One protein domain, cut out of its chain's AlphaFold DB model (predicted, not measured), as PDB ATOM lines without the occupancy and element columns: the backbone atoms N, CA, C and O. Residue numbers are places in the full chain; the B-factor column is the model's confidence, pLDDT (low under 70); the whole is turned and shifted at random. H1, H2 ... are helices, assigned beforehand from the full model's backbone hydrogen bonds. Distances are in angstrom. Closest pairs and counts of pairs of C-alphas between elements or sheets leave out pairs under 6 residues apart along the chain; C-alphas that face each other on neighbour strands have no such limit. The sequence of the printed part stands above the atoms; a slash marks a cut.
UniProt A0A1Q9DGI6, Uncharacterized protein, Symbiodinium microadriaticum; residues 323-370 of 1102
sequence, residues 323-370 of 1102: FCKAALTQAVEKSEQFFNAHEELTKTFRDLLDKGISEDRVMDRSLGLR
ATOM      1  N   PHE A 323     -30.855  51.745   0.161       84.38
ATOM      2  CA  PHE A 323     -29.575  51.234   0.659       84.38
ATOM      3  C   PHE A 323     -29.781  50.126   1.704       84.38
ATOM      4  O   PHE A 323     -29.242  49.030   1.556       84.38
ATOM      5  N   CYS A 324     -30.630  50.365   2.710       69.12
ATOM      6  CA  CYS A 324     -30.970  49.360   3.719       69.12
ATOM      7  C   CYS A 324     -31.598  48.099   3.105       69.12
ATOM      8  O   CYS A 324     -31.272  46.995   3.538       69.12
ATOM      9  N   LYS A 325     -32.455  48.238   2.082       82.38
ATOM     10  CA  LYS A 325     -33.027  47.094   1.353       82.38
ATOM     11  C   LYS A 325     -31.939  46.285   0.640       82.38
ATOM     12  O   LYS A 325     -31.888  45.074   0.826       82.38
ATOM     13  N   ALA A 326     -31.059  46.937  -0.122       81.69
ATOM     14  CA  ALA A 326     -29.978  46.266  -0.848       81.69
ATOM     15  C   ALA A 326     -28.999  45.545   0.099       81.69
ATOM     16  O   ALA A 326     -28.663  44.383  -0.127       81.69
ATOM     17  N   ALA A 327     -28.604  46.197   1.199       72.94
ATOM     18  CA  ALA A 327     -27.740  45.600   2.216       72.94
ATOM     19  C   ALA A 327     -28.398  44.396   2.916       72.94
ATOM     20  O   ALA A 327     -27.727  43.396   3.173       72.94
ATOM     21  N   LEU A 328     -29.709  44.458   3.193       71.00
ATOM     22  CA  LEU A 328     -30.449  43.336   3.776       71.00
ATOM     23  C   LEU A 328     -30.551  42.155   2.797       71.00
ATOM     24  O   LEU A 328     -30.312  41.022   3.202       71.00
ATOM     25  N   THR A 329     -30.851  42.412   1.519       82.69
ATOM     26  CA  THR A 329     -30.883  41.381   0.469       82.69
ATOM     27  C   THR A 329     -29.526  40.684   0.339       82.69
ATOM     28  O   THR A 329     -29.471  39.464   0.473       82.69
ATOM     29  N   GLN A 330     -28.425  41.435   0.224       81.38
ATOM     30  CA  GLN A 330     -27.082  40.847   0.131       81.38
ATOM     31  C   GLN A 330     -26.692  40.048   1.391       81.38
ATOM     32  O   GLN A 330     -25.975  39.049   1.306       81.38
ATOM     33  N   ALA A 331     -27.153  40.463   2.577       68.94
ATOM     34  CA  ALA A 331     -26.929  39.718   3.816       68.94
ATOM     35  C   ALA A 331     -27.719  38.394   3.860       68.94
ATOM     36  O   ALA A 331     -27.197  37.397   4.360       68.94
ATOM     37  N   VAL A 332     -28.942  38.366   3.315       81.50
ATOM     38  CA  VAL A 332     -29.739  37.134   3.172       81.50
ATOM     39  C   VAL A 332     -29.076  36.185   2.174       81.50
ATOM     40  O   VAL A 332     -28.789  35.051   2.550       81.50
ATOM     41  N   GLU A 333     -28.726  36.658   0.974       86.31
ATOM     42  CA  GLU A 333     -28.044  35.868  -0.068       86.31
ATOM     43  C   GLU A 333     -26.759  35.207   0.459       86.31
ATOM     44  O   GLU A 333     -26.565  33.999   0.313       86.31
ATOM     45  N   LYS A 334     -25.903  35.968   1.159       79.81
ATOM     46  CA  LYS A 334     -24.680  35.429   1.782       79.81
ATOM     47  C   LYS A 334     -24.969  34.420   2.897       79.81
ATOM     48  O   LYS A 334     -24.184  33.494   3.095       79.81
ATOM     49  N   SER A 335     -26.082  34.567   3.620       68.31
ATOM     50  CA  SER A 335     -26.487  33.582   4.630       68.31
ATOM     51  C   SER A 335     -26.976  32.275   4.000       68.31
ATOM     52  O   SER A 335     -26.645  31.204   4.503       68.31
ATOM     53  N   GLU A 336     -27.687  32.338   2.872       83.25
ATOM     54  CA  GLU A 336     -28.134  31.158   2.124       83.25
ATOM     55  C   GLU A 336     -26.947  30.429   1.478       83.25
ATOM     56  O   GLU A 336     -26.828  29.214   1.630       83.25
ATOM     57  N   GLN A 337     -25.994  31.162   0.888       83.31
ATOM     58  CA  GLN A 337     -24.720  30.604   0.411       83.31
ATOM     59  C   GLN A 337     -23.961  29.863   1.527       83.31
ATOM     60  O   GLN A 337     -23.515  28.733   1.324       83.31
ATOM     61  N   PHE A 338     -23.865  30.457   2.723       81.25
ATOM     62  CA  PHE A 338     -23.238  29.814   3.881       81.25
ATOM     63  C   PHE A 338     -23.982  28.547   4.334       81.25
ATOM     64  O   PHE A 338     -23.340  27.538   4.634       81.25
ATOM     65  N   PHE A 339     -25.320  28.562   4.373       76.56
ATOM     66  CA  PHE A 339     -26.095  27.373   4.745       76.56
ATOM     67  C   PHE A 339     -25.956  26.242   3.721       76.56
ATOM     68  O   PHE A 339     -25.783  25.098   4.136       76.56
ATOM     69  N   ASN A 340     -25.954  26.552   2.423       85.00
ATOM     70  CA  ASN A 340     -25.769  25.556   1.366       85.00
ATOM     71  C   ASN A 340     -24.378  24.903   1.460       85.00
ATOM     72  O   ASN A 340     -24.280  23.679   1.513       85.00
ATOM     73  N   ALA A 341     -23.313  25.703   1.601       80.94
ATOM     74  CA  ALA A 341     -21.951  25.191   1.781       80.94
ATOM     75  C   ALA A 341     -21.800  24.350   3.068       80.94
ATOM     76  O   ALA A 341     -21.115  23.328   3.078       80.94
ATOM     77  N   HIS A 342     -22.475  24.735   4.158       79.44
ATOM     78  CA  HIS A 342     -22.519  23.929   5.381       79.44
ATOM     79  C   HIS A 342     -23.262  22.597   5.168       79.44
ATOM     80  O   HIS A 342     -22.862  21.574   5.730       79.44
ATOM     81  N   GLU A 343     -24.346  22.578   4.391       86.88
ATOM     82  CA  GLU A 343     -25.097  21.356   4.080       86.88
ATOM     83  C   GLU A 343     -24.283  20.400   3.196       86.88
ATOM     84  O   GLU A 343     -24.197  19.214   3.517       86.88
ATOM     85  N   GLU A 344     -23.581  20.909   2.178       83.69
ATOM     86  CA  GLU A 344     -22.650  20.126   1.351       83.69
ATOM     87  C   GLU A 344     -21.473  19.560   2.157       83.69
ATOM     88  O   GLU A 344     -21.132  18.383   2.005       83.69
ATOM     89  N   LEU A 345     -20.893  20.348   3.073       80.00
ATOM     90  CA  LEU A 345     -19.853  19.877   3.994       80.00
ATOM     91  C   LEU A 345     -20.391  18.771   4.921       80.00
ATOM     92  O   LEU A 345     -19.751  17.735   5.095       80.00
ATOM     93  N   THR A 346     -21.587  18.967   5.485       81.00
ATOM     94  CA  THR A 346     -22.239  18.003   6.394       81.00
ATOM     95  C   THR A 346     -22.574  16.699   5.672       81.00
ATOM     96  O   THR A 346     -22.390  15.615   6.227       81.00
ATOM     97  N   LYS A 347     -23.044  16.798   4.423       88.62
ATOM     98  CA  LYS A 347     -23.287  15.651   3.552       88.62
ATOM     99  C   LYS A 347     -21.981  14.923   3.246       88.62
ATOM    100  O   LYS A 347     -21.897  13.735   3.509       88.62
ATOM    101  N   THR A 348     -20.949  15.632   2.792       84.94
ATOM    102  CA  THR A 348     -19.640  15.042   2.463       84.94
ATOM    103  C   THR A 348     -19.002  14.347   3.669       84.94
ATOM    104  O   THR A 348     -18.447  13.261   3.529       84.94
ATOM    105  N   PHE A 349     -19.121  14.925   4.867       78.50
ATOM    106  CA  PHE A 349     -18.665  14.305   6.114       78.50
ATOM    107  C   PHE A 349     -19.412  12.992   6.410       78.50
ATOM    108  O   PHE A 349     -18.778  11.975   6.694       78.50
ATOM    109  N   ARG A 350     -20.746  12.977   6.264       85.56
ATOM    110  CA  ARG A 350     -21.567  11.763   6.417       85.56
ATOM    111  C   ARG A 350     -21.234  10.710   5.357       85.56
ATOM    112  O   ARG A 350     -20.922   9.584   5.713       85.56
ATOM    113  N   ASP A 351     -21.161  11.108   4.087       87.38
ATOM    114  CA  ASP A 351     -20.792  10.261   2.947       87.38
ATOM    115  C   ASP A 351     -19.371   9.660   3.077       87.38
ATOM    116  O   ASP A 351     -19.012   8.781   2.289       87.38
ATOM    117  N   LEU A 352     -18.532  10.139   4.006       83.00
ATOM    118  CA  LEU A 352     -17.216   9.575   4.333       83.00
ATOM    119  C   LEU A 352     -17.264   8.657   5.568       83.00
ATOM    120  O   LEU A 352     -16.639   7.595   5.536       83.00
ATOM    121  N   LEU A 353     -18.042   9.003   6.603       82.19
ATOM    122  CA  LEU A 353     -18.326   8.114   7.741       82.19
ATOM    123  C   LEU A 353     -19.060   6.836   7.295       82.19
ATOM    124  O   LEU A 353     -18.648   5.734   7.654       82.19
ATOM    125  N   ASP A 354     -20.071   6.968   6.432       87.62
ATOM    126  CA  ASP A 354     -20.851   5.855   5.869       87.62
ATOM    127  C   ASP A 354     -19.991   4.920   4.987       87.62
ATOM    128  O   ASP A 354     -20.371   3.783   4.712       87.62
ATOM    129  N   LYS A 355     -18.794   5.367   4.574       89.88
ATOM    130  CA  LYS A 355     -17.774   4.560   3.877       89.88
ATOM    131  C   LYS A 355     -16.764   3.901   4.832       89.88
ATOM    132  O   LYS A 355     -15.708   3.452   4.389       89.88
ATOM    133  N   GLY A 356     -17.055   3.863   6.134       79.12
ATOM    134  CA  GLY A 356     -16.213   3.228   7.153       79.12
ATOM    135  C   GLY A 356     -14.906   3.970   7.453       79.12
ATOM    136  O   GLY A 356     -14.003   3.403   8.071       79.12
ATOM    137  N   ILE A 357     -14.767   5.226   7.019       84.75
ATOM    138  CA  ILE A 357     -13.604   6.050   7.357       84.75
ATOM    139  C   ILE A 357     -13.825   6.577   8.777       84.75
ATOM    140  O   ILE A 357     -14.798   7.283   9.025       84.75
ATOM    141  N   SER A 358     -12.930   6.240   9.711       76.25
ATOM    142  CA  SER A 358     -13.020   6.723  11.095       76.25
ATOM    143  C   SER A 358     -12.996   8.252  11.159       76.25
ATOM    144  O   SER A 358     -12.339   8.899  10.343       76.25
ATOM    145  N   GLU A 359     -13.690   8.834  12.138       64.56
ATOM    146  CA  GLU A 359     -13.912  10.284  12.237       64.56
ATOM    147  C   GLU A 359     -12.598  11.091  12.173       64.56
ATOM    148  O   GLU A 359     -12.482  12.032  11.385       64.56
ATOM    149  N   ASP A 360     -11.550  10.632  12.868       59.91
ATOM    150  CA  ASP A 360     -10.196  11.205  12.798       59.91
ATOM    151  C   ASP A 360      -9.602  11.204  11.376       59.91
ATOM    152  O   ASP A 360      -8.981  12.179  10.950       59.91
ATOM    153  N   ARG A 361      -9.817  10.128  10.604       56.75
ATOM    154  CA  ARG A 361      -9.337   9.996   9.216       56.75
ATOM    155  C   ARG A 361     -10.169  10.813   8.227       56.75
ATOM    156  O   ARG A 361      -9.622  11.263   7.218       56.75
ATOM    157  N   VAL A 362     -11.457  11.040   8.504       57.75
ATOM    158  CA  VAL A 362     -12.288  11.995   7.745       57.75
ATOM    159  C   VAL A 362     -11.750  13.414   7.943       57.75
ATOM    160  O   VAL A 362     -11.575  14.154   6.968       57.75
ATOM    161  N   MET A 363     -11.408  13.771   9.183       51.22
ATOM    162  CA  MET A 363     -10.812  15.064   9.527       51.22
ATOM    163  C   MET A 363      -9.407  15.252   8.927       51.22
ATOM    164  O   MET A 363      -9.143  16.298   8.340       51.22
ATOM    165  N   ASP A 364      -8.522  14.251   8.990       54.03
ATOM    166  CA  ASP A 364      -7.184  14.337   8.374       54.03
ATOM    167  C   ASP A 364      -7.254  14.503   6.843       54.03
ATOM    168  O   ASP A 364      -6.549  15.347   6.279       54.03
ATOM    169  N   ARG A 365      -8.122  13.736   6.157       52.41
ATOM    170  CA  ARG A 365      -8.274  13.815   4.691       52.41
ATOM    171  C   ARG A 365      -8.884  15.134   4.229       52.41
ATOM    172  O   ARG A 365      -8.380  15.716   3.274       52.41
ATOM    173  N   SER A 366      -9.931  15.617   4.899       52.78
ATOM    174  CA  SER A 366     -10.572  16.901   4.560       52.78
ATOM    175  C   SER A 366      -9.679  18.121   4.835       52.78
ATOM    176  O   SER A 366      -9.920  19.186   4.272       52.78
ATOM    177  N   LEU A 367      -8.615  17.959   5.631       49.09
ATOM    178  CA  LEU A 367      -7.590  18.978   5.894       49.09
ATOM    179  C   LEU A 367      -6.271  18.751   5.121       49.09
ATOM    180  O   LEU A 367      -5.318  19.510   5.305       49.09
ATOM    181  N   GLY A 368      -6.200  17.734   4.252       48.91
ATOM    182  CA  GLY A 368      -5.054  17.474   3.368       48.91
ATOM    183  C   GLY A 368      -3.768  17.007   4.065       48.91
ATOM    184  O   GLY A 368      -2.678  17.176   3.514       48.91
ATOM    185  N   LEU A 369      -3.855  16.445   5.275       48.34
ATOM    186  CA  LEU A 369      -2.685  16.080   6.080       48.34
ATOM    187  C   LEU A 369      -2.156  14.677   5.724       48.34
ATOM    188  O   LEU A 369      -2.902  13.701   5.720       48.34
ATOM    189  N   ARG A 370      -0.846  14.564   5.447       45.41
ATOM    190  CA  ARG A 370      -0.157  13.273   5.235       45.41
ATOM    191  C   ARG A 370       0.189  12.593   6.567       45.41
ATOM    192  O   ARG A 370       0.463  13.252   7.567       45.41
TER     193      ARG A 370
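This is residues 323 to 370 of the 1102 residues of an uncharacterized protein of Symbiodinium microadriaticum (UniProt A0A1Q9DGI6). One long, straight helix, H1, makes nearly the whole length, and the short helix H2 is folded back beside its last turns like a small hook on a long shaft. Residues 323 to 344 of H1 stick out from this hook and stand free. The printed part has 48 residues with two named helices, H1 then H2, and no named strand; the class is all helix. The whole is extended, with a radius of gyration of the C-alphas of 16.2 A, and the C-alphas span 49 by 22 by 9 A.

Find C-alpha 323 at (-29.575, 51.234, 0.659), where H1, residues 323 to 353, begins. From there it runs 45.1 A to C-alpha 353 at (-18.326, 8.114, 7.741), with y falling along the way. After five residues, look for H2, residues 359 to 366, which ends at C-alpha 366 at (-10.572, 16.901, 4.560).

Look at residues 349 to 353, the part of H1 that alone touches H2. There the closest C-alphas of the two helices, those of Leu 352 and Val 362, are 6.5 A apart. The helices run opposite ways at a steep tilt of 59 degrees. In H1 and H2 every O i to N i+4 pair is within hydrogen-bond range.

The two C-alphas farthest apart, those of Phe 323 and Gly 356, are 50.3 A from each other. The printed part has no cut, and the link from H1 to H2 is tight. In the B-factor column the mean pLDDT of the printed part is 74.2; look for values under 70 at residues 324, 331 and 335 and at residues 359 to 370, of which 359 to 366 belong to H2.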